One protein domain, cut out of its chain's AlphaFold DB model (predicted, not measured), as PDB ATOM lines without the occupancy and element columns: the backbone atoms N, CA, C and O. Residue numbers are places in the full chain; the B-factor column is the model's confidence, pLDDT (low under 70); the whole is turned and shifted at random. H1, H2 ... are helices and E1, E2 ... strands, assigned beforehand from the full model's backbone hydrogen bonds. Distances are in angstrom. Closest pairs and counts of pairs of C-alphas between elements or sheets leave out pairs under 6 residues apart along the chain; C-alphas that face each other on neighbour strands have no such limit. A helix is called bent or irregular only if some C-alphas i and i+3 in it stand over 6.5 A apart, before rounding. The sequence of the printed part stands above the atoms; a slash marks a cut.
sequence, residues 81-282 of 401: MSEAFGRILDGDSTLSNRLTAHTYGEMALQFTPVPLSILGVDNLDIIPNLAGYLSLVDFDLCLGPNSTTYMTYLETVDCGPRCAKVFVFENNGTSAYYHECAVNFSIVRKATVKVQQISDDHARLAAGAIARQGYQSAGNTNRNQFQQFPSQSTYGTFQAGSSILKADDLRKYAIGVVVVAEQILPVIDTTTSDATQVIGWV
ATOM      1  N   MET A  81     288.836 184.025 210.742       69.81
ATOM      2  CA  MET A  81     287.586 183.771 211.477       69.81
ATOM      3  C   MET A  81     287.715 182.667 212.539       69.81
ATOM      4  O   MET A  81     286.729 182.308 213.196       69.81
ATOM      5  N   SER A  82     288.912 182.090 212.709       69.31
ATOM      6  CA  SER A  82     289.189 181.211 213.846       69.31
ATOM      7  C   SER A  82     289.416 181.987 215.141       69.31
ATOM      8  O   SER A  82     289.400 181.376 216.204       69.31
ATOM      9  N   GLU A  83     289.632 183.300 215.058       71.38
ATOM     10  CA  GLU A  83     289.870 184.185 216.198       71.38
ATOM     11  C   GLU A  83     288.577 184.603 216.899       71.38
ATOM     12  O   GLU A  83     287.510 184.705 216.293       71.38
ATOM     13  N   ALA A  84     288.699 184.872 218.196       72.94
ATOM     14  CA  ALA A  84     287.607 185.312 219.044       72.94
ATOM     15  C   ALA A  84     287.054 186.684 218.643       72.94
ATOM     16  O   ALA A  84     287.803 187.657 218.538       72.94
ATOM     17  N   PHE A  85     285.727 186.798 218.510       77.06
ATOM     18  CA  PHE A  85     285.075 188.070 218.166       77.06
ATOM     19  C   PHE A  85     285.428 189.203 219.148       77.06
ATOM     20  O   PHE A  85     285.680 190.329 218.735       77.06
ATOM     21  N   GLY A  86     285.497 188.907 220.448       66.12
ATOM     22  CA  GLY A  86     285.764 189.853 221.533       66.12
ATOM     23  C   GLY A  86     287.242 190.038 221.886       66.12
ATOM     24  O   GLY A  86     287.533 190.662 222.912       66.12
ATOM     25  N   ARG A  87     288.181 189.531 221.066       71.44
ATOM     26  CA  ARG A  87     289.639 189.614 221.312       71.44
ATOM     27  C   ARG A  87     290.122 191.041 221.606       71.44
ATOM     28  O   ARG A  87     291.044 191.217 222.392       71.44
ATOM     29  N   ILE A  88     289.476 192.049 221.017       62.56
ATOM     30  CA  ILE A  88     289.826 193.475 221.148       62.56
ATOM     31  C   ILE A  88     289.554 194.020 222.556       62.56
ATOM     32  O   ILE A  88     290.269 194.902 223.021       62.56
ATOM     33  N   LEU A  89     288.489 193.548 223.206       63.41
ATOM     34  CA  LEU A  89     287.951 194.190 224.406       63.41
ATOM     35  C   LEU A  89     288.522 193.597 225.694       63.41
ATOM     36  O   LEU A  89     288.801 194.353 226.617       63.41
ATOM     37  N   ASP A  90     288.671 192.269 225.767       63.34
ATOM     38  CA  ASP A  90     289.063 191.602 227.018       63.34
ATOM     39  C   ASP A  90     289.568 190.159 226.803       63.34
ATOM     40  O   ASP A  90     289.038 189.202 227.366       63.34
ATOM     41  N   GLY A  91     290.549 189.983 225.907       58.41
ATOM     42  CA  GLY A  91     291.389 188.776 225.871       58.41
ATOM     43  C   GLY A  91     290.668 187.428 225.728       58.41
ATOM     44  O   GLY A  91     291.155 186.450 226.281       58.41
ATOM     45  N   ASP A  92     289.550 187.376 224.986       63.88
ATOM     46  CA  ASP A  92     288.773 186.152 224.689       63.88
ATOM     47  C   ASP A  92     287.864 185.632 225.828       63.88
ATOM     48  O   ASP A  92     287.558 184.442 225.948       63.88
ATOM     49  N   SER A  93     287.357 186.519 226.692       75.38
ATOM     50  CA  SER A  93     286.307 186.091 227.621       75.38
ATOM     51  C   SER A  93     285.027 185.695 226.860       75.38
ATOM     52  O   SER A  93     284.525 186.416 225.994       75.38
ATOM     53  N   THR A  94     284.438 184.540 227.209       77.75
ATOM     54  CA  THR A  94     283.190 184.050 226.575       77.75
ATOM     55  C   THR A  94     282.044 185.061 226.648       77.75
ATOM     56  O   THR A  94     281.138 185.038 225.817       77.75
ATOM     57  N   LEU A  95     282.075 185.945 227.645       79.12
ATOM     58  CA  LEU A  95     281.127 187.032 227.822       79.12
ATOM     59  C   LEU A  95     281.338 188.139 226.782       79.12
ATOM     60  O   LEU A  95     280.380 188.521 226.108       79.12
ATOM     61  N   SER A  96     282.590 188.577 226.610       81.12
ATOM     62  CA  SER A  96     282.988 189.556 225.597       81.12
ATOM     63  C   SER A  96     282.609 189.072 224.198       81.12
ATOM     64  O   SER A  96     281.902 189.771 223.484       81.12
ATOM     65  N   ASN A  97     282.906 187.813 223.856       84.44
ATOM     66  CA  ASN A  97     282.535 187.242 222.554       84.44
ATOM     67  C   ASN A  97     281.024 187.262 222.283       84.44
ATOM     68  O   ASN A  97     280.602 187.467 221.146       84.44
ATOM     69  N   ARG A  98     280.192 187.056 223.313       86.06
ATOM     70  CA  ARG A  98     278.725 187.115 223.182       86.06
ATOM     71  C   ARG A  98     278.243 188.541 222.958       86.06
ATOM     72  O   ARG A  98     277.387 188.738 222.099       86.06
ATOM     73  N   LEU A  99     278.783 189.498 223.716       86.69
ATOM     74  CA  LEU A  99     278.476 190.915 223.536       86.69
ATOM     75  C   LEU A  99     278.895 191.375 222.140       86.69
ATOM     76  O   LEU A  99     278.100 191.962 221.420       86.69
ATOM     77  N   THR A 100     280.121 191.052 221.730       88.50
ATOM     78  CA  THR A 100     280.650 191.462 220.432       88.50
ATOM     79  C   THR A 100     279.870 190.844 219.279       88.50
ATOM     80  O   THR A 100     279.522 191.563 218.348       88.50
ATOM     81  N   ALA A 101     279.512 189.557 219.353       89.38
ATOM     82  CA  ALA A 101     278.668 188.928 218.337       89.38
ATOM     83  C   ALA A 101     277.309 189.635 218.202       89.38
ATOM     84  O   ALA A 101     276.839 189.858 217.089       89.38
ATOM     85  N   HIS A 102     276.697 190.019 219.323       91.31
ATOM     86  CA  HIS A 102     275.468 190.806 219.325       91.31
ATOM     87  C   HIS A 102     275.670 192.174 218.665       91.31
ATOM     88  O   HIS A 102     274.981 192.517 217.708       91.31
ATOM     89  N   THR A 103     276.684 192.927 219.093       90.12
ATOM     90  CA  THR A 103     277.007 194.236 218.508       90.12
ATOM     91  C   THR A 103     277.276 194.144 217.004       90.12
ATOM     92  O   THR A 103     276.817 194.996 216.253       90.12
ATOM     93  N   TYR A 104     277.962 193.101 216.538       91.00
ATOM     94  CA  TYR A 104     278.211 192.882 215.113       91.00
ATOM     95  C   TYR A 104     276.924 192.632 214.325       91.00
ATOM     96  O   TYR A 104     276.770 193.166 213.229       91.00
ATOM     97  N   GLY A 105     275.974 191.881 214.881       90.06
ATOM     98  CA  GLY A 105     274.663 191.702 214.259       90.06
ATOM     99  C   GLY A 105     273.852 193.000 214.185       90.06
ATOM    100  O   GLY A 105     273.240 193.269 213.155       90.06
ATOM    101  N   GLU A 106     273.922 193.861 215.207       88.62
ATOM    102  CA  GLU A 106     273.321 195.208 215.152       88.62
ATOM    103  C   GLU A 106     273.982 196.095 214.090       88.62
ATOM    104  O   GLU A 106     273.303 196.744 213.292       88.62
ATOM    105  N   MET A 107     275.317 196.106 214.044       88.12
ATOM    106  CA  MET A 107     276.081 196.866 213.050       88.12
ATOM    107  C   MET A 107     275.779 196.404 211.623       88.12
ATOM    108  O   MET A 107     275.851 197.206 210.691       88.12
ATOM    109  N   ALA A 108     275.389 195.139 211.445       86.69
ATOM    110  CA  ALA A 108     275.068 194.591 210.139       86.69
ATOM    111  C   ALA A 108     273.892 195.304 209.447       86.69
ATOM    112  O   ALA A 108     273.818 195.315 208.220       86.69
ATOM    113  N   LEU A 109     273.006 195.954 210.212       79.62
ATOM    114  CA  LEU A 109     271.909 196.766 209.673       79.62
ATOM    115  C   LEU A 109     272.388 197.966 208.844       79.62
ATOM    116  O   LEU A 109     271.611 198.513 208.062       79.62
ATOM    117  N   GLN A 110     273.647 198.387 209.003       76.56
ATOM    118  CA  GLN A 110     274.235 199.463 208.205       76.56
ATOM    119  C   GLN A 110     274.590 199.015 206.782       76.56
ATOM    120  O   GLN A 110     274.769 199.860 205.904       76.56
ATOM    121  N   PHE A 111     274.666 197.704 206.526       71.38
ATOM    122  CA  PHE A 111     274.934 197.178 205.192       71.38
ATOM    123  C   PHE A 111     273.634 197.025 204.417       71.38
ATOM    124  O   PHE A 111     272.639 196.487 204.902       71.38
ATOM    125  N   THR A 112     273.646 197.481 203.167       54.28
ATOM    126  CA  THR A 112     272.532 197.275 202.250       54.28
ATOM    127  C   THR A 112     272.395 195.777 201.955       54.28
ATOM    128  O   THR A 112     273.321 195.174 201.408       54.28
ATOM    129  N   PRO A 113     271.258 195.142 202.289       55.06
ATOM    130  CA  PRO A 113     271.082 193.720 202.040       55.06
ATOM    131  C   PRO A 113     271.061 193.464 200.530       55.06
ATOM    132  O   PRO A 113     270.200 193.972 199.807       55.06
ATOM    133  N   VAL A 114     272.005 192.661 200.042       49.84
ATOM    134  CA  VAL A 114     271.972 192.136 198.674       49.84
ATOM    135  C   VAL A 114     270.974 190.969 198.645       49.84
ATOM    136  O   VAL A 114     270.996 190.136 199.555       49.84
ATOM    137  N   PRO A 115     270.081 190.873 197.641       44.75
ATOM    138  CA  PRO A 115     269.157 189.750 197.524       44.75
ATOM    139  C   PRO A 115     269.905 188.410 197.540       44.75
ATOM    140  O   PRO A 115     270.795 188.181 196.722       44.75
ATOM    141  N   LEU A 116     269.507 187.501 198.436       43.56
ATOM    142  CA  LEU A 116     270.135 186.179 198.585       43.56
ATOM    143  C   LEU A 116     270.088 185.321 197.309       43.56
ATOM    144  O   LEU A 116     270.912 184.426 197.146       43.56
ATOM    145  N   SER A 117     269.171 185.624 196.384       42.12
ATOM    146  CA  SER A 117     269.087 184.991 195.063       42.12
ATOM    147  C   SER A 117     270.336 185.206 194.202       42.12
ATOM    148  O   SER A 117     270.552 184.466 193.249       42.12
ATOM    149  N   ILE A 118     271.160 186.208 194.520       40.28
ATOM    150  CA  ILE A 118     272.385 186.543 193.784       40.28
ATOM    151  C   ILE A 118     273.588 185.739 194.306       40.28
ATOM    152  O   ILE A 118     274.557 185.547 193.577       40.28
ATOM    153  N   LEU A 119     273.533 185.231 195.542       41.50
ATOM    154  CA  LEU A 119     274.661 184.549 196.189       41.50
ATOM    155  C   LEU A 119     274.636 183.017 196.043       41.50
ATOM    156  O   LEU A 119     275.538 182.355 196.549       41.50
ATOM    157  N   GLY A 120     273.633 182.436 195.371       33.34
ATOM    158  CA  GLY A 120     273.539 180.979 195.165       33.34
ATOM    159  C   GLY A 120     273.542 180.165 196.468       33.34
ATOM    160  O   GLY A 120     273.956 179.004 196.481       33.34
ATOM    161  N   VAL A 121     273.149 180.783 197.588       41.59
ATOM    162  CA  VAL A 121     273.084 180.132 198.900       41.59
ATOM    163  C   VAL A 121     271.709 179.495 199.028       41.59
ATOM    164  O   VAL A 121     270.795 180.077 199.606       41.59
ATOM    165  N   ASP A 122     271.558 178.306 198.449       35.78
ATOM    166  CA  ASP A 122     270.259 177.629 198.417       35.78
ATOM    167  C   ASP A 122     269.832 177.079 199.785       35.78
ATOM    168  O   ASP A 122     268.641 176.934 200.015       35.78
ATOM    169  N   ASN A 123     270.754 176.843 200.730       37.97
ATOM    170  CA  ASN A 123     270.419 176.169 201.990       37.97
ATOM    171  C   ASN A 123     271.090 176.823 203.206       37.97
ATOM    172  O   ASN A 123     272.216 176.483 203.579       37.97
ATOM    173  N   LEU A 124     270.357 177.727 203.855       41.56
ATOM    174  CA  LEU A 124     270.386 177.817 205.312       41.56
ATOM    175  C   LEU A 124     269.067 177.210 205.797       41.56
ATOM    176  O   LEU A 124     268.037 177.883 205.782       41.56
ATOM    177  N   ASP A 125     269.096 175.927 206.150       36.31
ATOM    178  CA  ASP A 125     267.920 175.215 206.646       36.31
ATOM    179  C   ASP A 125     267.600 175.703 208.062       36.31
ATOM    180  O   ASP A 125     268.185 175.250 209.048       36.31
ATOM    181  N   ILE A 126     266.676 176.657 208.164       40.81
ATOM    182  CA  ILE A 126     265.964 176.935 209.410       40.81
ATOM    183  C   ILE A 126     264.697 176.089 209.347       40.81
ATOM    184  O   ILE A 126     263.829 176.339 208.514       40.81
ATOM    185  N   ILE A 127     264.606 175.071 210.201       38.44
ATOM    186  CA  ILE A 127     263.399 174.254 210.353       38.44
ATOM    187  C   ILE A 127     262.549 174.921 211.444       38.44
ATOM    188  O   ILE A 127     262.901 174.815 212.623       38.44
ATOM    189  N   PRO A 128     261.464 175.645 211.107       35.25
ATOM    190  CA  PRO A 128     260.537 176.133 212.117       35.25
ATOM    191  C   PRO A 128     259.753 174.939 212.669       35.25
ATOM    192  O   PRO A 128     258.949 174.336 211.960       35.25
ATOM    193  N   ASN A 129     259.966 174.593 213.938       34.97
ATOM    194  CA  ASN A 129     259.063 173.678 214.627       34.97
ATOM    195  C   ASN A 129     257.884 174.490 215.164       34.97
ATOM    196  O   ASN A 129     258.026 175.294 216.079       34.97
ATOM    197  N   LEU A 130     256.710 174.284 214.568       39.62
ATOM    198  CA  LEU A 130     255.453 174.837 215.055       39.62
ATOM    199  C   LEU A 130     254.833 173.851 216.052       39.62
ATOM    200  O   LEU A 130     254.129 172.927 215.649       39.62
ATOM    201  N   ALA A 131     255.093 174.028 217.346       35.06
ATOM    202  CA  ALA A 131     254.335 173.354 218.400       35.06
ATOM    203  C   ALA A 131     254.488 174.077 219.745       35.06
ATOM    204  O   ALA A 131     255.608 174.308 220.185       35.06
ATOM    205  N   GLY A 132     253.374 174.353 220.435       32.06
ATOM    206  CA  GLY A 132     253.399 174.554 221.888       32.06
ATOM    207  C   GLY A 132     252.478 175.642 222.430       32.06
ATOM    208  O   GLY A 132     252.793 176.824 222.386       32.06
ATOM    209  N   TYR A 133     251.360 175.212 223.011       34.22
ATOM    210  CA  TYR A 133     250.516 175.984 223.921       34.22
ATOM    211  C   TYR A 133     251.343 176.436 225.144       34.22
ATOM    212  O   TYR A 133     251.976 175.607 225.797       34.22
ATOM    213  N   LEU A 134     251.356 177.741 225.437       35.66
ATOM    214  CA  LEU A 134     252.109 178.346 226.542       35.66
ATOM    215  C   LEU A 134     251.494 177.942 227.896       35.66
ATOM    216  O   LEU A 134     250.441 178.453 228.277       35.66
ATOM    217  N   SER A 135     252.157 177.071 228.662       34.22
ATOM    218  CA  SER A 135     251.999 177.084 230.119       34.22
ATOM    219  C   SER A 135     252.916 178.167 230.674       34.22
ATOM    220  O   SER A 135     254.113 178.141 230.395       34.22
ATOM    221  N   LEU A 136     252.342 179.107 231.422       37.25
ATOM    222  CA  LEU A 136     253.015 180.171 232.171       37.25
ATOM    223  C   LEU A 136     254.233 179.622 232.937       37.25
ATOM    224  O   LEU A 136     254.093 179.073 234.025       37.25
ATOM    225  N   VAL A 137     255.420 179.752 232.350       40.34
ATOM    226  CA  VAL A 137     256.693 179.633 233.062       40.34
ATOM    227  C   VAL A 137     257.095 181.058 233.409       40.34
ATOM    228  O   VAL A 137     257.159 181.891 232.506       40.34
ATOM    229  N   ASP A 138     257.285 181.316 234.703       38.62
ATOM    230  CA  ASP A 138     257.668 182.594 235.318       38.62
ATOM    231  C   ASP A 138     258.627 183.420 234.449       38.62
ATOM    232  O   ASP A 138     259.849 183.260 234.487       38.62
ATOM    233  N   PHE A 139     258.064 184.339 233.665       46.94
ATOM    234  CA  PHE A 139     258.804 185.435 233.063       46.94
ATOM    235  C   PHE A 139     258.589 186.653 233.954       46.94
ATOM    236  O   PHE A 139     257.661 187.428 233.741       46.94
ATOM    237  N   ASP A 140     259.487 186.856 234.916       45.03
ATOM    238  CA  ASP A 140     259.646 188.129 235.641       45.03
ATOM    239  C   ASP A 140     260.320 189.190 234.735       45.03
ATOM    240  O   ASP A 140     261.227 189.932 235.106       45.03
ATOM    241  N   LEU A 141     259.934 189.179 233.457       56.78
ATOM    242  CA  LEU A 141     260.510 189.948 232.371       56.78
ATOM    243  C   LEU A 141     259.539 191.080 232.069       56.78
ATOM    244  O   LEU A 141     258.401 190.833 231.669       56.78
ATOM    245  N   CYS A 142     259.976 192.327 232.240       56.28
ATOM    246  CA  CYS A 142     259.208 193.488 231.802       56.28
ATOM    247  C   CYS A 142     259.110 193.503 230.269       56.28
ATOM    248  O   CYS A 142     259.862 194.185 229.579       56.28
ATOM    249  N   LEU A 143     258.163 192.741 229.727       66.25
ATOM    250  CA  LEU A 143     257.824 192.719 228.313       66.25
ATOM    251  C   LEU A 143     257.075 194.011 227.976       66.25
ATOM    252  O   LEU A 143     255.851 194.090 228.068       66.25
ATOM    253  N   GLY A 144     257.829 195.049 227.614       68.06
ATOM    254  CA  GLY A 144     257.267 196.293 227.084       68.06
ATOM    255  C   GLY A 144     256.260 196.044 225.939       68.06
ATOM    256  O   GLY A 144     256.505 195.186 225.082       68.06
ATOM    257  N   PRO A 145     255.125 196.768 225.895       76.81
ATOM    258  CA  PRO A 145     254.163 196.644 224.803       76.81
ATOM    259  C   PRO A 145     254.804 197.062 223.473       76.81
ATOM    260  O   PRO A 145     255.701 197.904 223.453       76.81
ATOM    261  N   ASN A 146     254.321 196.505 222.359       87.81
ATOM    262  CA  ASN A 146     254.820 196.798 221.009       87.81
ATOM    263  C   ASN A 146     256.320 196.508 220.848       87.81
ATOM    264  O   ASN A 146     257.115 197.385 220.503       87.81
ATOM    265  N   SER A 147     256.709 195.264 221.102       90.19
ATOM    266  CA  SER A 147     258.097 194.827 221.021       90.19
ATOM    267  C   SER A 147     258.211 193.361 220.613       90.19
ATOM    268  O   SER A 147     257.272 192.575 220.764       90.19
ATOM    269  N   THR A 148     259.388 192.993 220.113       91.56
ATOM    270  CA  THR A 148     259.785 191.596 219.937       91.56
ATOM    271  C   THR A 148     260.952 191.298 220.871       91.56
ATOM    272  O   THR A 148     261.949 192.016 220.867       91.56
ATOM    273  N   THR A 149     260.835 190.240 221.667       90.19
ATOM    274  CA  THR A 149     261.886 189.774 222.575       90.19
ATOM    275  C   THR A 149     262.477 188.476 222.045       90.19
ATOM    276  O   THR A 149     261.749 187.517 221.797       90.19
ATOM    277  N   TYR A 150     263.794 188.442 221.883       91.19
ATOM    278  CA  TYR A 150     264.552 187.258 221.493       91.19
ATOM    279  C   TYR A 150     265.250 186.701 222.720       91.19
ATOM    280  O   TYR A 150     265.840 187.455 223.485       91.19
ATOM    281  N   MET A 151     265.185 185.392 222.914       87.81
ATOM    282  CA  MET A 151     265.677 184.722 224.112       87.81
ATOM    283  C   MET A 151     266.455 183.475 223.725       87.81
ATOM    284  O   MET A 151     266.100 182.771 222.780       87.81
ATOM    285  N   THR A 152     267.522 183.177 224.454       86.69
ATOM    286  CA  THR A 152     268.309 181.963 224.252       86.69
ATOM    287  C   THR A 152     268.723 181.366 225.589       86.69
ATOM    288  O   THR A 152     269.031 182.076 226.550       86.69
ATOM    289  N   TYR A 153     268.725 180.037 225.638       79.56
ATOM    290  CA  TYR A 153     269.091 179.261 226.813       79.56
ATOM    291  C   TYR A 153     270.410 178.562 226.507       79.56
ATOM    292  O   TYR A 153     270.491 177.734 225.602       79.56
ATOM    293  N   LEU A 154     271.467 178.933 227.227       67.44
ATOM    294  CA  LEU A 154     272.818 178.488 226.887       67.44
ATOM    295  C   LEU A 154     273.128 177.035 227.274       67.44
ATOM    296  O   LEU A 154     274.058 176.468 226.708       67.44
ATOM    297  N   GLU A 155     272.384 176.442 228.210       59.16
ATOM    298  CA  GLU A 155     272.760 175.156 228.826       59.16
ATOM    299  C   GLU A 155     271.701 174.058 228.738       59.16
ATOM    300  O   GLU A 155     272.022 172.891 228.934       59.16
ATOM    301  N   THR A 156     270.448 174.394 228.439       57.62
ATOM    302  CA  THR A 156     269.336 173.441 228.569       57.62
ATOM    303  C   THR A 156     268.896 172.816 227.253       57.62
ATOM    304  O   THR A 156     268.198 171.804 227.279       57.62
ATOM    305  N   VAL A 157     269.289 173.374 226.100       65.69
ATOM    306  CA  VAL A 157     268.844 172.855 224.802       65.69
ATOM    307  C   VAL A 157     269.964 172.893 223.764       65.69
ATOM    308  O   VAL A 157     270.179 173.897 223.087       65.69
ATOM    309  N   ASP A 158     270.685 171.778 223.642       71.19
ATOM    310  CA  ASP A 158     271.698 171.599 222.604       71.19
ATOM    311  C   ASP A 158     271.034 171.136 221.296       71.19
ATOM    312  O   ASP A 158     270.332 170.125 221.267       71.19
ATOM    313  N   CYS A 159     271.204 171.907 220.220       84.44
ATOM    314  CA  CYS A 159     270.731 171.558 218.875       84.44
ATOM    315  C   CYS A 159     271.881 171.199 217.920       84.44
ATOM    316  O   CYS A 159     271.657 171.044 216.719       84.44
ATOM    317  N   GLY A 160     273.100 171.048 218.449       85.81
ATOM    318  CA  GLY A 160     274.300 170.673 217.709       85.81
ATOM    319  C   GLY A 160     275.425 171.710 217.824       85.81
ATOM    320  O   GLY A 160     275.201 172.843 218.257       85.81
ATOM    321  N   PRO A 161     276.642 171.360 217.371       85.12
ATOM    322  CA  PRO A 161     277.853 172.151 217.615       85.12
ATOM    323  C   PRO A 161     277.831 173.542 216.966       85.12
ATOM    324  O   PRO A 161     278.419 174.470 217.504       85.12
ATOM    325  N   ARG A 162     277.109 173.710 215.850       88.62
ATOM    326  CA  ARG A 162     276.990 174.972 215.088       88.62
ATOM    327  C   ARG A 162     275.586 175.577 215.142       88.62
ATOM    328  O   ARG A 162     275.228 176.398 214.299       88.62
ATOM    329  N   CYS A 163     274.774 175.141 216.103       89.19
ATOM    330  CA  CYS A 163     273.370 175.503 216.200       89.19
ATOM    331  C   CYS A 163     273.065 176.247 217.505       89.19
ATOM    332  O   CYS A 163     273.611 175.942 218.567       89.19
ATOM    333  N   ALA A 164     272.158 177.220 217.430       88.75
ATOM    334  CA  ALA A 164     271.588 177.883 218.594       88.75
ATOM    335  C   ALA A 164     270.060 177.904 218.511       88.75
ATOM    336  O   ALA A 164     269.485 178.261 217.480       88.75
ATOM    337  N   LYS A 165     269.399 177.558 219.621       89.25
ATOM    338  CA  LYS A 165     267.960 177.770 219.767       89.25
ATOM    339  C   LYS A 165     267.677 179.200 220.208       89.25
ATOM    340  O   LYS A 165     268.247 179.687 221.191       89.25
ATOM    341  N   VAL A 166     266.780 179.843 219.472       90.00
ATOM    342  CA  VAL A 166     266.300 181.194 219.731       90.00
ATOM    343  C   VAL A 166     264.787 181.144 219.841       90.00
ATOM    344  O   VAL A 166     264.092 180.672 218.942       90.00
ATOM    345  N   PHE A 167     264.289 181.636 220.963       89.31
ATOM    346  CA  PHE A 167     262.873 181.763 221.244       89.31
ATOM    347  C   PHE A 167     262.473 183.211 221.016       89.31
ATOM    348  O   PHE A 167     263.126 184.124 221.521       89.31
ATOM    349  N   VAL A 168     261.422 183.421 220.237       91.50
ATOM    350  CA  VAL A 168     260.982 184.752 219.829       91.50
ATOM    351  C   VAL A 168     259.586 184.989 220.362       91.50
ATOM    352  O   VAL A 168     258.665 184.237 220.054       91.50
ATOM    353  N   PHE A 169     259.428 186.043 221.147       90.69
ATOM    354  CA  PHE A 169     258.143 186.502 221.641       90.69
ATOM    355  C   PHE A 169     257.806 187.847 221.001       90.69
ATOM    356  O   PHE A 169     258.444 188.858 221.288       90.69
ATOM    357  N   GLU A 170     256.814 187.864 220.121       90.31
ATOM    358  CA  GLU A 170     256.290 189.078 219.499       90.31
ATOM    359  C   GLU A 170     255.057 189.557 220.248       90.31
ATOM    360  O   GLU A 170     254.164 188.759 220.524       90.31
ATOM    361  N   ASN A 171     254.958 190.859 220.505       87.44
ATOM    362  CA  ASN A 171     253.786 191.462 221.123       87.44
ATOM    363  C   ASN A 171     253.469 192.826 220.494       87.44
ATOM    364  O   ASN A 171     254.318 193.715 220.472       87.44
ATOM    365  N   ASN A 172     252.230 193.019 220.038       87.19
ATOM    366  CA  ASN A 172     251.716 194.296 219.516       87.19
ATOM    367  C   ASN A 172     250.690 194.954 220.464       87.19
ATOM    368  O   ASN A 172     249.726 195.587 220.030       87.19
ATOM    369  N   GLY A 173     250.794 194.676 221.767       83.12
ATOM    370  CA  GLY A 173     249.897 195.159 222.825       83.12
ATOM    371  C   GLY A 173     248.507 194.508 222.841       83.12
ATOM    372  O   GLY A 173     247.848 194.499 223.874       83.12
ATOM    373  N   THR A 174     248.070 193.946 221.714       85.44
ATOM    374  CA  THR A 174     246.752 193.312 221.525       85.44
ATOM    375  C   THR A 174     246.840 191.817 221.243       85.44
ATOM    376  O   THR A 174     245.927 191.065 221.566       85.44
ATOM    377  N   SER A 175     247.934 191.380 220.629       85.19
ATOM    378  CA  SER A 175     248.185 189.991 220.260       85.19
ATOM    379  C   SER A 175     249.648 189.666 220.499       85.19
ATOM    380  O   SER A 175     250.517 190.532 220.343       85.19
ATOM    381  N   ALA A 176     249.892 188.416 220.883       86.81
ATOM    382  CA  ALA A 176     251.219 187.908 221.152       86.81
ATOM    383  C   ALA A 176     251.435 186.560 220.462       86.81
ATOM    384  O   ALA A 176     250.533 185.721 220.433       86.81
ATOM    385  N   TYR A 177     252.633 186.367 219.921       89.50
ATOM    386  CA  TYR A 177     253.049 185.137 219.258       89.50
ATOM    387  C   TYR A 177     254.374 184.665 219.835       89.50
ATOM    388  O   TYR A 177     255.251 185.471 220.146       89.50
ATOM    389  N   TYR A 178     254.511 183.352 219.958       88.75
ATOM    390  CA  TYR A 178     255.722 182.705 220.429       88.75
ATOM    391  C   TYR A 178     256.241 181.759 219.354       88.75
ATOM    392  O   TYR A 178     255.481 180.948 218.820       88.75
ATOM    393  N   HIS A 179     257.531 181.860 219.054       88.56
ATOM    394  CA  HIS A 179     258.207 181.035 218.064       88.56
ATOM    395  C   HIS A 179     259.421 180.362 218.681       88.56
ATOM    396  O   HIS A 179     260.209 181.002 219.377       88.56
ATOM    397  N   GLU A 180     259.611 179.090 218.356       89.69
ATOM    398  CA  GLU A 180     260.850 178.368 218.615       89.69
ATOM    399  C   GLU A 180     261.594 178.178 217.291       89.69
ATOM    400  O   GLU A 180     261.113 177.512 216.371       89.69
ATOM    401  N   CYS A 181     262.779 178.776 217.183       88.75
ATOM    402  CA  CYS A 181     263.609 178.701 215.989       88.75
ATOM    403  C   CYS A 181     264.956 178.052 216.310       88.75
ATOM    404  O   CYS A 181     265.635 178.421 217.270       88.75
ATOM    405  N   ALA A 182     265.371 177.103 215.472       89.69
ATOM    406  CA  ALA A 182     266.723 176.559 215.486       89.69
ATOM    407  C   ALA A 182     267.532 177.216 214.362       89.69
ATOM    408  O   ALA A 182     267.236 177.023 213.183       89.69
ATOM    409  N   VAL A 183     268.542 178.006 214.729       89.69
ATOM    410  CA  VAL A 183     269.443 178.659 213.774       89.69
ATOM    411  C   VAL A 183     270.693 177.801 213.656       89.69
ATOM    412  O   VAL A 183     271.428 177.645 214.629       89.69
ATOM    413  N   ASN A 184     270.927 177.232 212.475       89.50
ATOM    414  CA  ASN A 184     272.083 176.382 212.212       89.50
ATOM    415  C   ASN A 184     273.049 177.073 211.250       89.50
ATOM    416  O   ASN A 184     272.643 177.514 210.177       89.50
ATOM    417  N   PHE A 185     274.329 177.137 211.610       86.81
ATOM    418  CA  PHE A 185     275.374 177.670 210.746       86.81
ATOM    419  C   PHE A 185     276.036 176.544 209.952       86.81
ATOM    420  O   PHE A 185     276.695 175.663 210.511       86.81
ATOM    421  N   SER A 186     275.923 176.591 208.628       85.06
ATOM    422  CA  SER A 186     276.567 175.601 207.768       85.06
ATOM    423  C   SER A 186     278.099 175.724 207.783       85.06
ATOM    424  O   SER A 186     278.685 176.721 208.222       85.06
ATOM    425  N   ILE A 187     278.763 174.656 207.335       84.25
ATOM    426  CA  ILE A 187     280.202 174.673 207.071       84.25
ATOM    427  C   ILE A 187     280.494 175.483 205.805       84.25
ATOM    428  O   ILE A 187     279.731 175.455 204.836       84.25
ATOM    429  N   VAL A 188     281.634 176.174 205.792       80.44
ATOM    430  CA  VAL A 188     282.087 176.929 204.620       80.44
ATOM    431  C   VAL A 188     282.419 175.944 203.493       80.44
ATOM    432  O   VAL A 188     283.304 175.097 203.625       80.44
ATOM    433  N   ARG A 189     281.689 176.022 202.374       74.69
ATOM    434  CA  ARG A 189     281.926 175.158 201.206       74.69
ATOM    435  C   ARG A 189     283.208 175.579 200.489       74.69
ATOM    436  O   ARG A 189     283.440 176.764 200.290       74.69
ATOM    437  N   LYS A 190     283.992 174.594 200.032       70.19
ATOM    438  CA  LYS A 190     285.262 174.789 199.300       70.19
ATOM    439  C   LYS A 190     286.338 175.570 200.077       70.19
ATOM    440  O   LYS A 190     287.206 176.175 199.456       70.19
ATOM    441  N   ALA A 191     286.317 175.526 201.410       67.31
ATOM    442  CA  ALA A 191     287.424 176.039 202.211       67.31
ATOM    443  C   ALA A 191     288.681 175.185 201.966       67.31
ATOM    444  O   ALA A 191     288.684 173.986 202.253       67.31
ATOM    445  N   THR A 192     289.732 175.787 201.414       68.94
ATOM    446  CA  THR A 192     291.025 175.131 201.154       68.94
ATOM    447  C   THR A 192     292.002 175.311 202.311       68.94
ATOM    448  O   THR A 192     292.928 174.516 202.455       68.94
ATOM    449  N   VAL A 193     291.786 176.326 203.155       70.50
ATOM    450  CA  VAL A 193     292.653 176.659 204.293       70.50
ATOM    451  C   VAL A 193     291.825 176.757 205.575       70.50
ATOM    452  O   VAL A 193     290.699 177.249 205.555       70.50
ATOM    453  N   LYS A 194     292.390 176.321 206.709       72.50
ATOM    454  CA  LYS A 194     291.720 176.343 208.023       72.50
ATOM    455  C   LYS A 194     291.245 177.745 208.435       72.50
ATOM    456  O   LYS A 194     290.182 177.855 209.026       72.50
ATOM    457  N   VAL A 195     291.968 178.801 208.055       68.50
ATOM    458  CA  VAL A 195     291.596 180.208 208.330       68.50
ATOM    459  C   VAL A 195     290.303 180.652 207.634       68.50
ATOM    460  O   VAL A 195     289.668 181.608 208.061       68.50
ATOM    461  N   GLN A 196     289.883 179.948 206.575       71.62
ATOM    462  CA  GLN A 196     288.610 180.193 205.885       71.62
ATOM    463  C   GLN A 196     287.431 179.504 206.584       71.62
ATOM    464  O   GLN A 196     286.279 179.723 206.215       71.62
ATOM    465  N   GLN A 197     287.699 178.626 207.554       78.38
ATOM    466  CA  GLN A 197     286.668 177.942 208.315       78.38
ATOM    467  C   GLN A 197     286.327 178.746 209.569       78.38
ATOM    468  O   GLN A 197     287.197 179.166 210.325       78.38
ATOM    469  N   ILE A 198     285.032 178.912 209.810       83.19
ATOM    470  CA  ILE A 198     284.521 179.463 211.064       83.19
ATOM    471  C   ILE A 198     284.490 178.324 212.085       83.19
ATOM    472  O   ILE A 198     283.897 177.282 211.790       83.19
ATOM    473  N   SER A 199     285.091 178.516 213.264       84.81
ATOM    474  CA  SER A 199     285.024 177.548 214.374       84.81
ATOM    475  C   SER A 199     283.573 177.256 214.774       84.81
ATOM    476  O   SER A 199     282.710 178.128 214.656       84.81
ATOM    477  N   ASP A 200     283.294 176.048 215.262       87.12
ATOM    478  CA  ASP A 200     281.948 175.660 215.699       87.12
ATOM    479  C   ASP A 200     281.425 176.571 216.817       87.12
ATOM    480  O   ASP A 200     280.272 177.003 216.775       87.12
ATOM    481  N   ASP A 201     282.300 176.983 217.735       85.00
ATOM    482  CA  ASP A 201     281.954 177.916 218.809       85.00
ATOM    483  C   ASP A 201     281.535 179.291 218.269       85.00
ATOM    484  O   ASP A 201     280.521 179.849 218.695       85.00
ATOM    485  N   HIS A 202     282.255 179.825 217.276       85.50
ATOM    486  CA  HIS A 202     281.920 181.104 216.636       85.50
ATOM    487  C   HIS A 202     280.645 181.018 215.804       85.50
ATOM    488  O   HIS A 202     279.810 181.922 215.854       85.50
ATOM    489  N   ALA A 203     280.451 179.906 215.097       88.81
ATOM    490  CA  ALA A 203     279.219 179.615 214.381       88.81
ATOM    491  C   ALA A 203     278.010 179.574 215.332       88.81
ATOM    492  O   ALA A 203     276.984 180.199 215.065       88.81
ATOM    493  N   ARG A 204     278.147 178.911 216.486       88.31
ATOM    494  CA  ARG A 204     277.118 178.844 217.533       88.31
ATOM    495  C   ARG A 204     276.884 180.186 218.233       88.31
ATOM    496  O   ARG A 204     275.757 180.493 218.645       88.31
ATOM    497  N   LEU A 205     277.925 181.001 218.387       88.00
ATOM    498  CA  LEU A 205     277.805 182.367 218.897       88.00
ATOM    499  C   LEU A 205     277.006 183.239 217.927       88.00
ATOM    500  O   LEU A 205     276.011 183.827 218.357       88.00
ATOM    501  N   ALA A 206     277.375 183.240 216.643       90.38
ATOM    502  CA  ALA A 206     276.699 183.986 215.582       90.38
ATOM    503  C   ALA A 206     275.235 183.549 215.404       90.38
ATOM    504  O   ALA A 206     274.348 184.397 215.325       90.38
ATOM    505  N   ALA A 207     274.958 182.240 215.436       91.00
ATOM    506  CA  ALA A 207     273.606 181.689 215.319       91.00
ATOM    507  C   ALA A 207     272.634 182.217 216.395       91.00
ATOM    508  O   ALA A 207     271.456 182.425 216.121       91.00
ATOM    509  N   GLY A 208     273.122 182.446 217.618       90.12
ATOM    510  CA  GLY A 208     272.312 182.937 218.738       90.12
ATOM    511  C   GLY A 208     272.450 184.434 219.023       90.12
ATOM    512  O   GLY A 208     271.871 184.902 220.000       90.12
ATOM    513  N   ALA A 209     273.236 185.177 218.240       91.94
ATOM    514  CA  ALA A 209     273.711 186.519 218.593       91.94
ATOM    515  C   ALA A 209     272.593 187.535 218.883       91.94
ATOM    516  O   ALA A 209     272.730 188.354 219.786       91.94
ATOM    517  N   ILE A 210     271.459 187.436 218.190       92.06
ATOM    518  CA  ILE A 210     270.316 188.348 218.357       92.06
ATOM    519  C   ILE A 210     269.711 188.333 219.765       92.06
ATOM    520  O   ILE A 210     269.178 189.339 220.215       92.06
ATOM    521  N   ALA A 211     269.808 187.204 220.468       90.00
ATOM    522  CA  ALA A 211     269.255 187.019 221.807       90.00
ATOM    523  C   ALA A 211     270.303 187.187 222.921       90.00
ATOM    524  O   ALA A 211     269.983 187.050 224.102       90.00
ATOM    525  N   ARG A 212     271.573 187.415 222.567       86.50
ATOM    526  CA  ARG A 212     272.687 187.483 223.519       86.50
ATOM    527  C   ARG A 212     272.955 188.937 223.886       86.50
ATOM    528  O   ARG A 212     273.311 189.716 223.028       86.50
ATOM    529  N   GLN A 213     272.883 189.293 225.165       77.31
ATOM    530  CA  GLN A 213     273.255 190.640 225.631       77.31
ATOM    531  C   GLN A 213     274.703 190.754 226.106       77.31
ATOM    532  O   GLN A 213     275.180 191.850 226.361       77.31
ATOM    533  N   GLY A 214     275.402 189.632 226.309       66.00
ATOM    534  CA  GLY A 214     276.761 189.669 226.853       66.00
ATOM    535  C   GLY A 214     276.868 190.204 228.290       66.00
ATOM    536  O   GLY A 214     277.968 190.387 228.783       66.00
ATOM    537  N   TYR A 215     275.756 190.390 229.000       64.50
ATOM    538  CA  TYR A 215     275.721 190.562 230.451       64.50
ATOM    539  C   TYR A 215     274.743 189.524 231.003       64.50
ATOM    540  O   TYR A 215     273.673 189.302 230.433       64.50
ATOM    541  N   GLN A 216     275.143 188.780 232.033       59.34
ATOM    542  CA  GLN A 216     274.217 187.869 232.708       59.34
ATOM    543  C   GLN A 216     273.290 188.723 233.571       59.34
ATOM    544  O   GLN A 216     273.763 189.648 234.229       59.34
ATOM    545  N   SER A 217     271.989 188.425 233.586       53.00
ATOM    546  CA  SER A 217     271.108 189.002 234.601       53.00
ATOM    547  C   SER A 217     271.643 188.567 235.965       53.00
ATOM    548  O   SER A 217     271.614 187.381 236.304       53.00
ATOM    549  N   ALA A 218     272.262 189.506 236.682       41.31
ATOM    550  CA  ALA A 218     272.946 189.241 237.935       41.31
ATOM    551  C   ALA A 218     271.935 188.659 238.935       41.31
ATOM    552  O   ALA A 218     271.045 189.365 239.396       41.31
ATOM    553  N   GLY A 219     272.061 187.363 239.240       48.59
ATOM    554  CA  GLY A 219     271.234 186.683 240.242       48.59
ATOM    555  C   GLY A 219     270.578 185.373 239.802       48.59
ATOM    556  O   GLY A 219     270.081 184.659 240.668       48.59
ATOM    557  N   ASN A 220     270.597 185.005 238.516       48.50
ATOM    558  CA  ASN A 220     270.019 183.734 238.069       48.50
ATOM    559  C   ASN A 220     271.113 182.714 237.720       48.50
ATOM    560  O   ASN A 220     271.958 182.954 236.862       48.50
ATOM    561  N   THR A 221     271.081 181.551 238.373       50.91
ATOM    562  CA  THR A 221     271.891 180.372 238.018       50.91
ATOM    563  C   THR A 221     271.579 179.863 236.609       50.91
ATOM    564  O   THR A 221     272.409 179.190 236.001       50.91
ATOM    565  N   ASN A 222     270.422 180.238 236.058       53.91
ATOM    566  CA  ASN A 222     270.074 180.003 234.668       53.91
ATOM    567  C   ASN A 222     270.681 181.104 233.794       53.91
ATOM    568  O   ASN A 222     270.240 182.253 233.824       53.91
ATOM    569  N   ARG A 223     271.680 180.730 232.988       61.69
ATOM    570  CA  ARG A 223     272.439 181.581 232.049       61.69
ATOM    571  C   ARG A 223     271.598 182.113 230.874       61.69
ATOM    572  O   ARG A 223     272.108 182.244 229.766       61.69
ATOM    573  N   ASN A 224     270.313 182.366 231.077       72.75
ATOM    574  CA  ASN A 224     269.390 182.794 230.038       72.75
ATOM    575  C   ASN A 224     269.715 184.232 229.653       72.75
ATOM    576  O   ASN A 224     269.920 185.093 230.511       72.75
ATOM    577  N   GLN A 225     269.773 184.479 228.354       81.75
ATOM    578  CA  GLN A 225     269.972 185.812 227.810       81.75
ATOM    579  C   GLN A 225     268.766 186.156 226.958       81.75
ATOM    580  O   GLN A 225     268.204 185.292 226.279       81.75
ATOM    581  N   PHE A 226     268.353 187.411 227.035       85.69
ATOM    582  CA  PHE A 226     267.286 187.938 226.215       85.69
ATOM    583  C   PHE A 226     267.680 189.311 225.705       85.69
ATOM    584  O   PHE A 226     268.467 189.994 226.345       85.69
ATOM    585  N   GLN A 227     267.116 189.713 224.576       88.25
ATOM    586  CA  GLN A 227     267.214 191.059 224.042       88.25
ATOM    587  C   GLN A 227     265.840 191.477 223.538       88.25
ATOM    588  O   GLN A 227     265.170 190.728 222.824       88.25
ATOM    589  N   GLN A 228     265.430 192.688 223.895       88.56
ATOM    590  CA  GLN A 228     264.168 193.258 223.457       88.56
ATOM    591  C   GLN A 228     264.401 194.330 222.396       88.56
ATOM    592  O   GLN A 228     265.238 195.216 222.561       88.56
ATOM    593  N   PHE A 229     263.611 194.265 221.330       91.06
ATOM    594  CA  PHE A 229     263.621 195.219 220.233       91.06
ATOM    595  C   PHE A 229     262.256 195.907 220.120       91.06
ATOM    596  O   PHE A 229     261.233 195.220 220.031       91.06
ATOM    597  N   PRO A 230     262.198 197.251 220.109       91.69
ATOM    598  CA  PRO A 230     260.943 197.982 219.959       91.69
ATOM    599  C   PRO A 230     260.378 197.807 218.545       91.69
ATOM    600  O   PRO A 230     261.140 197.631 217.593       91.69
ATOM    601  N   SER A 231     259.055 197.901 218.378       89.19
ATOM    602  CA  SER A 231     258.379 197.641 217.095       89.19
ATOM    603  C   SER A 231     258.823 198.532 215.931       89.19
ATOM    604  O   SER A 231     258.626 198.160 214.776       89.19
ATOM    605  N   GLN A 232     259.440 199.683 216.216       87.50
ATOM    606  CA  GLN A 232     260.003 200.588 215.211       87.50
ATOM    607  C   GLN A 232     261.387 200.157 214.692       87.50
ATOM    608  O   GLN A 232     261.871 200.726 213.716       87.50
ATOM    609  N   SER A 233     262.040 199.187 215.331       89.69
ATOM    610  CA  SER A 233     263.329 198.650 214.882       89.69
ATOM    611  C   SER A 233     263.140 197.506 213.885       89.69
ATOM    612  O   SER A 233     262.145 196.784 213.954       89.69
ATOM    613  N   THR A 234     264.114 197.294 212.994       87.94
ATOM    614  CA  THR A 234     264.074 196.242 211.959       87.94
ATOM    615  C   THR A 234     263.731 194.868 212.540       87.94
ATOM    616  O   THR A 234     262.792 194.222 212.079       87.94
ATOM    617  N   TYR A 235     264.422 194.463 213.608       90.75
ATOM    618  CA  TYR A 235     264.215 193.168 214.267       90.75
ATOM    619  C   TYR A 235     263.049 193.158 215.266       90.75
ATOM    620  O   TYR A 235     262.625 192.092 215.712       90.75
ATOM    621  N   GLY A 236     262.503 194.321 215.621       89.69
ATOM    622  CA  GLY A 236     261.363 194.438 216.529       89.69
ATOM    623  C   GLY A 236     260.004 194.416 215.837       89.69
ATOM    624  O   GLY A 236     258.988 194.301 216.526       89.69
ATOM    625  N   THR A 237     259.968 194.510 214.502       90.69
ATOM    626  CA  THR A 237     258.720 194.577 213.731       90.69
ATOM    627  C   THR A 237     257.802 193.385 214.006       90.69
ATOM    628  O   THR A 237     258.223 192.225 214.055       90.69
ATOM    629  N   PHE A 238     256.518 193.687 214.194       89.12
ATOM    630  CA  PHE A 238     255.489 192.678 214.404       89.12
ATOM    631  C   PHE A 238     255.151 191.991 213.081       89.12
ATOM    632  O   PHE A 238     254.808 192.664 212.108       89.12
ATOM    633  N   GLN A 239     255.221 190.659 213.046       89.94
ATOM    634  CA  GLN A 239     255.025 189.875 211.821       89.94
ATOM    635  C   GLN A 239     253.821 188.935 211.916       89.94
ATOM    636  O   GLN A 239     253.698 187.996 211.129       89.94
ATOM    637  N   ALA A 240     252.915 189.212 212.862       87.44
ATOM    638  CA  ALA A 240     251.637 188.526 213.031       87.44
ATOM    639  C   ALA A 240     251.764 186.992 213.091       87.44
ATOM    640  O   ALA A 240     250.915 186.276 212.566       87.44
ATOM    641  N   GLY A 241     252.840 186.489 213.704       82.94
ATOM    642  CA  GLY A 241     253.059 185.050 213.842       82.94
ATOM    643  C   GLY A 241     253.621 184.354 212.595       82.94
ATOM    644  O   GLY A 241     253.613 183.126 212.540       82.94
ATOM    645  N   SER A 242     254.148 185.083 211.605       87.75
ATOM    646  CA  SER A 242     254.838 184.474 210.456       87.75
ATOM    647  C   SER A 242     256.232 183.954 210.830       87.75
ATOM    648  O   SER A 242     257.194 184.716 210.924       87.75
ATOM    649  N   SER A 243     256.366 182.634 210.972       86.50
ATOM    650  CA  SER A 243     257.648 181.981 211.279       86.50
ATOM    651  C   SER A 243     258.691 182.133 210.165       86.50
ATOM    652  O   SER A 243     259.885 182.183 210.446       86.50
ATOM    653  N   ILE A 244     258.260 182.260 208.904       87.94
ATOM    654  CA  ILE A 244     259.152 182.426 207.743       87.94
ATOM    655  C   ILE A 244     259.868 183.777 207.796       87.94
ATOM    656  O   ILE A 244     261.070 183.857 207.548       87.94
ATOM    657  N   LEU A 245     259.131 184.843 208.113       88.50
ATOM    658  CA  LEU A 245     259.698 186.188 208.163       88.50
ATOM    659  C   LEU A 245     260.630 186.339 209.374       88.50
ATOM    660  O   LEU A 245     261.731 186.866 209.225       88.50
ATOM    661  N   LYS A 246     260.267 185.758 210.527       88.44
ATOM    662  CA  LYS A 246     261.147 185.734 211.704       88.44
ATOM    663  C   LYS A 246     262.409 184.924 211.456       88.44
ATOM    664  O   LYS A 246     263.491 185.353 211.844       88.44
ATOM    665  N   ALA A 247     262.302 183.786 210.771       87.06
ATOM    666  CA  ALA A 247     263.464 183.007 210.361       87.06
ATOM    667  C   ALA A 247     264.398 183.810 209.436       87.06
ATOM    668  O   ALA A 247     265.617 183.738 209.591       87.06
ATOM    669  N   ASP A 248     263.856 184.607 208.509       87.94
ATOM    670  CA  ASP A 248     264.664 185.476 207.645       87.94
ATOM    671  C   ASP A 248     265.358 186.600 208.434       87.94
ATOM    672  O   ASP A 248     266.529 186.886 208.179       87.94
ATOM    673  N   ASP A 249     264.696 187.177 209.439       89.88
ATOM    674  CA  ASP A 249     265.305 188.161 210.342       89.88
ATOM    675  C   ASP A 249     266.447 187.552 211.168       89.88
ATOM    676  O   ASP A 249     267.548 188.109 211.200       89.88
ATOM    677  N   LEU A 250     266.229 186.369 211.757       90.88
ATOM    678  CA  LEU A 250     267.260 185.608 212.475       90.88
ATOM    679  C   LEU A 250     268.453 185.285 211.569       90.88
ATOM    680  O   LEU A 250     269.607 185.456 211.965       90.88
ATOM    681  N   ARG A 251     268.183 184.859 210.329       87.81
ATOM    682  CA  ARG A 251     269.221 184.582 209.333       87.81
ATOM    683  C   ARG A 251     270.036 185.828 209.013       87.81
ATOM    684  O   ARG A 251     271.263 185.763 209.008       87.81
ATOM    685  N   LYS A 252     269.368 186.944 208.706       87.50
ATOM    686  CA  LYS A 252     270.031 188.213 208.380       87.50
ATOM    687  C   LYS A 252     270.930 188.662 209.521       87.50
ATOM    688  O   LYS A 252     272.060 189.059 209.264       87.50
ATOM    689  N   TYR A 253     270.449 188.538 210.756       91.56
ATOM    690  CA  TYR A 253     271.231 188.849 211.944       91.56
ATOM    691  C   TYR A 253     272.496 187.990 212.026       91.56
ATOM    692  O   TYR A 253     273.602 188.516 212.111       91.56
ATOM    693  N   ALA A 254     272.339 186.666 211.939       91.56
ATOM    694  CA  ALA A 254     273.428 185.705 212.084       91.56
ATOM    695  C   ALA A 254     274.497 185.849 210.983       91.56
ATOM    696  O   ALA A 254     275.692 185.807 211.272       91.56
ATOM    697  N   ILE A 255     274.082 186.067 209.729       87.88
ATOM    698  CA  ILE A 255     274.999 186.367 208.615       87.88
ATOM    699  C   ILE A 255     275.693 187.711 208.848       87.88
ATOM    700  O   ILE A 255     276.898 187.832 208.628       87.88
ATOM    701  N   GLY A 256     274.945 188.702 209.332       88.56
ATOM    702  CA  GLY A 256     275.446 190.030 209.653       88.56
ATOM    703  C   GLY A 256     276.639 190.022 210.606       88.56
ATOM    704  O   GLY A 256     277.616 190.723 210.358       88.56
ATOM    705  N   VAL A 257     276.607 189.156 211.626       89.75
ATOM    706  CA  VAL A 257     277.731 188.967 212.559       89.75
ATOM    707  C   VAL A 257     279.029 188.652 211.816       89.75
ATOM    708  O   VAL A 257     280.062 189.257 212.094       89.75
ATOM    709  N   VAL A 258     278.978 187.723 210.859       86.31
ATOM    710  CA  VAL A 258     280.157 187.282 210.100       86.31
ATOM    711  C   VAL A 258     280.642 188.377 209.158       86.31
ATOM    712  O   VAL A 258     281.841 188.617 209.079       86.31
ATOM    713  N   VAL A 259     279.723 189.079 208.488       84.75
ATOM    714  CA  VAL A 259     280.068 190.186 207.579       84.75
ATOM    715  C   VAL A 259     280.806 191.298 208.323       84.75
ATOM    716  O   VAL A 259     281.826 191.795 207.849       84.75
ATOM    717  N   VAL A 260     280.322 191.679 209.506       85.25
ATOM    718  CA  VAL A 260     280.960 192.727 210.313       85.25
ATOM    719  C   VAL A 260     282.280 192.244 210.908       85.25
ATOM    720  O   VAL A 260     283.267 192.979 210.869       85.25
ATOM    721  N   ALA A 261     282.337 190.997 211.390       81.81
ATOM    722  CA  ALA A 261     283.585 190.395 211.850       81.81
ATOM    723  C   ALA A 261     284.655 190.412 210.748       81.81
ATOM    724  O   ALA A 261     285.799 190.772 211.012       81.81
ATOM    725  N   GLU A 262     284.284 190.110 209.499       78.38
ATOM    726  CA  GLU A 262     285.215 190.108 208.369       78.38
ATOM    727  C   GLU A 262     285.825 191.481 208.125       78.38
ATOM    728  O   GLU A 262     286.990 191.560 207.762       78.38
ATOM    729  N   GLN A 263     285.075 192.557 208.347       76.75
ATOM    730  CA  GLN A 263     285.564 193.915 208.125       76.75
ATOM    731  C   GLN A 263     286.408 194.453 209.278       76.75
ATOM    732  O   GLN A 263     287.307 195.259 209.047       76.75
ATOM    733  N   ILE A 264     286.123 194.031 210.512       74.00
ATOM    734  CA  ILE A 264     286.786 194.560 211.710       74.00
ATOM    735  C   ILE A 264     288.061 193.776 212.038       74.00
ATOM    736  O   ILE A 264     289.098 194.386 212.298       74.00
ATOM    737  N   LEU A 265     288.025 192.443 211.961       69.50
ATOM    738  CA  LEU A 265     289.158 191.571 212.295       69.50
ATOM    739  C   LEU A 265     290.474 191.826 211.510       69.50
ATOM    740  O   LEU A 265     291.529 191.767 212.143       69.50
ATOM    741  N   PRO A 266     290.498 192.169 210.203       60.31
ATOM    742  CA  PRO A 266     291.745 192.316 209.451       60.31
ATOM    743  C   PRO A 266     292.455 193.637 209.763       60.31
ATOM    744  O   PRO A 266     293.657 193.758 209.540       60.31
ATOM    745  N   VAL A 267     291.742 194.629 210.308       54.69
ATOM    746  CA  VAL A 267     292.336 195.894 210.767       54.69
ATOM    747  C   VAL A 267     293.262 195.650 211.967       54.69
ATOM    748  O   VAL A 267     294.278 196.328 212.122       54.69
ATOM    749  N   ILE A 268     292.946 194.654 212.795       52.56
ATOM    750  CA  ILE A 268     293.620 194.391 214.076       52.56
ATOM    751  C   ILE A 268     294.872 193.531 213.893       52.56
ATOM    752  O   ILE A 268     295.880 193.727 214.575       52.56
ATOM    753  N   ASP A 269     294.837 192.624 212.923       53.25
ATOM    754  CA  ASP A 269     295.908 191.662 212.668       53.25
ATOM    755  C   ASP A 269     297.114 192.288 211.925       53.25
ATOM    756  O   ASP A 269     298.104 191.635 211.637       53.25
ATOM    757  N   THR A 270     297.121 193.607 211.692       50.19
ATOM    758  CA  THR A 270     298.314 194.333 211.200       50.19
ATOM    759  C   THR A 270     299.480 194.357 212.200       50.19
ATOM    760  O   THR A 270     300.591 194.758 211.848       50.19
ATOM    761  N   THR A 271     299.246 193.924 213.443       48.66
ATOM    762  CA  THR A 271     300.239 193.896 214.530       48.66
ATOM    763  C   THR A 271     300.809 192.505 214.816       48.66
ATOM    764  O   THR A 271     301.857 192.399 215.453       48.66
ATOM    765  N   THR A 272     300.177 191.445 214.306       48.31
ATOM    766  CA  THR A 272     300.642 190.059 214.409       48.31
ATOM    767  C   THR A 272     300.861 189.501 213.009       48.31
ATOM    768  O   THR A 272     300.029 189.633 212.128       48.31
ATOM    769  N   SER A 273     302.006 188.875 212.758       46.97
ATOM    770  CA  SER A 273     302.403 188.340 211.444       46.97
ATOM    771  C   SER A 273     301.519 187.196 210.900       46.97
ATOM    772  O   SER A 273     301.912 186.553 209.930       46.97
ATOM    773  N   ASP A 274     300.358 186.943 211.512       48.03
ATOM    774  CA  ASP A 274     299.404 185.873 211.192       48.03
ATOM    775  C   ASP A 274     298.136 186.372 210.479       48.03
ATOM    776  O   ASP A 274     297.265 185.557 210.160       48.03
ATOM    777  N   ALA A 275     298.076 187.661 210.109       49.84
ATOM    778  CA  ALA A 275     297.149 188.173 209.102       49.84
ATOM    779  C   ALA A 275     297.487 187.566 207.741       49.84
ATOM    780  O   ALA A 275     298.069 188.210 206.862       49.84
ATOM    781  N   THR A 276     297.172 186.289 207.556       50.03
ATOM    782  CA  THR A 276     297.355 185.616 206.282       50.03
ATOM    783  C   THR A 276     296.359 186.231 205.314       50.03
ATOM    784  O   THR A 276     295.207 185.806 205.237       50.03
ATOM    785  N   GLN A 277     296.794 187.258 204.584       50.78
ATOM    786  CA  GLN A 277     296.083 187.781 203.429       50.78
ATOM    787  C   GLN A 277     296.031 186.661 202.387       50.78
ATOM    788  O   GLN A 277     296.924 186.508 201.552       50.78
ATOM    789  N   VAL A 278     295.017 185.802 202.476       49.81
ATOM    790  CA  VAL A 278     294.805 184.755 201.481       49.81
ATOM    791  C   VAL A 278     294.281 185.445 200.235       49.81
ATOM    792  O   VAL A 278     293.113 185.819 200.188       49.81
ATOM    793  N   ILE A 279     295.156 185.610 199.243       52.19
ATOM    794  CA  ILE A 279     294.829 186.212 197.951       52.19
ATOM    795  C   ILE A 279     293.698 185.396 197.316       52.19
ATOM    796  O   ILE A 279     293.904 184.289 196.818       52.19
ATOM    797  N   GLY A 280     292.487 185.944 197.382       53.41
ATOM    798  CA  GLY A 280     291.274 185.351 196.831       53.41
ATOM    799  C   GLY A 280     290.672 186.181 195.704       53.41
ATOM    800  O   GLY A 280     290.956 187.371 195.554       53.41
ATOM    801  N   TRP A 281     289.814 185.532 194.919       50.41
ATOM    802  CA  TRP A 281     288.996 186.162 193.886       50.41
ATOM    803  C   TRP A 281     287.635 186.520 194.492       50.41
ATOM    804  O   TRP A 281     286.972 185.653 195.062       50.41
ATOM    805  N   VAL A 282     287.204 187.776 194.372       50.19
ATOM    806  CA  VAL A 282     285.855 188.186 194.798       50.19
ATOM    807  C   VAL A 282     284.875 187.893 193.670       50.19
ATOM    808  O   VAL A 282     285.184 188.208 192.519       50.19
TER     809      VAL A 282
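This is residues 81 to 282 of the 401 residues of an uncharacterized protein of Phialocephala subalpina (UniProt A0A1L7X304). What shape do these atoms make? A twisted sheet of four strands, E3 E2 E1 E4, has one face partly covered by the short helix H3 and the first part of the long helix H4, which runs on beyond the sheet, crosses H2 and ends in residues 269 to 271, which stick out. What is it built of? The printed part has 202 residues, with four named helices and four named strands in the order H1 H2 E1 E2 E3 H3 E4 H4; the sheet is antiparallel and the class is mixed, helices and strands, with under half of the residues in named elements. It is compact, with a radius of gyration of the C-alphas of 17.5 A and spans of 55 by 42 by 31 A.

What does the hub touch? H2, residues 94 to 110, touches H1, residues 87 to 90, only at the corner by their link, with the C-alphas of Asp 90 and Ser 96 closest at 6.6 A. It touches H4, residues 243 to 271, through residues 253 to 261 of H4 alone, about perpendicular at 73 degrees, only just past steep; the closest C-alphas, of Gly 105 and Val 257, are 4.4 A apart. With residues 97 to 102 alone it touches H3, residues 200 to 207, at a steep tilt of 46 degrees, the same way, the C-alphas of Ala 101 and Ala 206 being closest at 6.0 A. How are the strands paired? E1, residues 147 to 152, E2, residues 163 to 171, and E3, residues 176 to 184, form a meander, each the antiparallel neighbour of the one before, with N 149 and O 169 at 2.8 A and N 168 and O 179 at 2.8 A. E4, residues 225 to 230, is antiparallel to E1, with N 150 and O 227 at 2.8 A. What is on the sheet? H3 and H4 are on the same face, making two layers, helices on one face of a sheet, at heights over the sheet of 5.8 A and 8.1 A. Are the helix backbones complete? Every O i to N i+4 pair is within hydrogen-bond range in H3, but 11 of 13 in H2 and 18 of 25 in H4; H1 is too short for such a pair.

Where do the first and last elements lie? H1 begins with C-alpha 87 at (289.639, 189.614, 221.312), and H4 ends with C-alpha 271 at (300.239, 193.896, 214.530). How long are the longer elements? H2 measures 25.6 A, E2 25.7 A, E3 25.5 A and H4 44.3 A from first to last C-alpha. H4 has a kink of 31 degrees near residue 265 and is irregular, only just: C-alphas 268 and 271 are 6.7 A apart.

How large is it, and is it cut? The two C-alphas farthest apart, of Thr 174 and Ser 273, are 56.8 A apart, and the printed part has no cut. Which links are long? Those from H2 to E1, E3 to H3, H3 to E4 and E4 to H4 are long. Where is confidence low? The mean pLDDT of the printed part is 72.5, and 76 residues are under 70, among them residues 112 to 144 and 265 to 282.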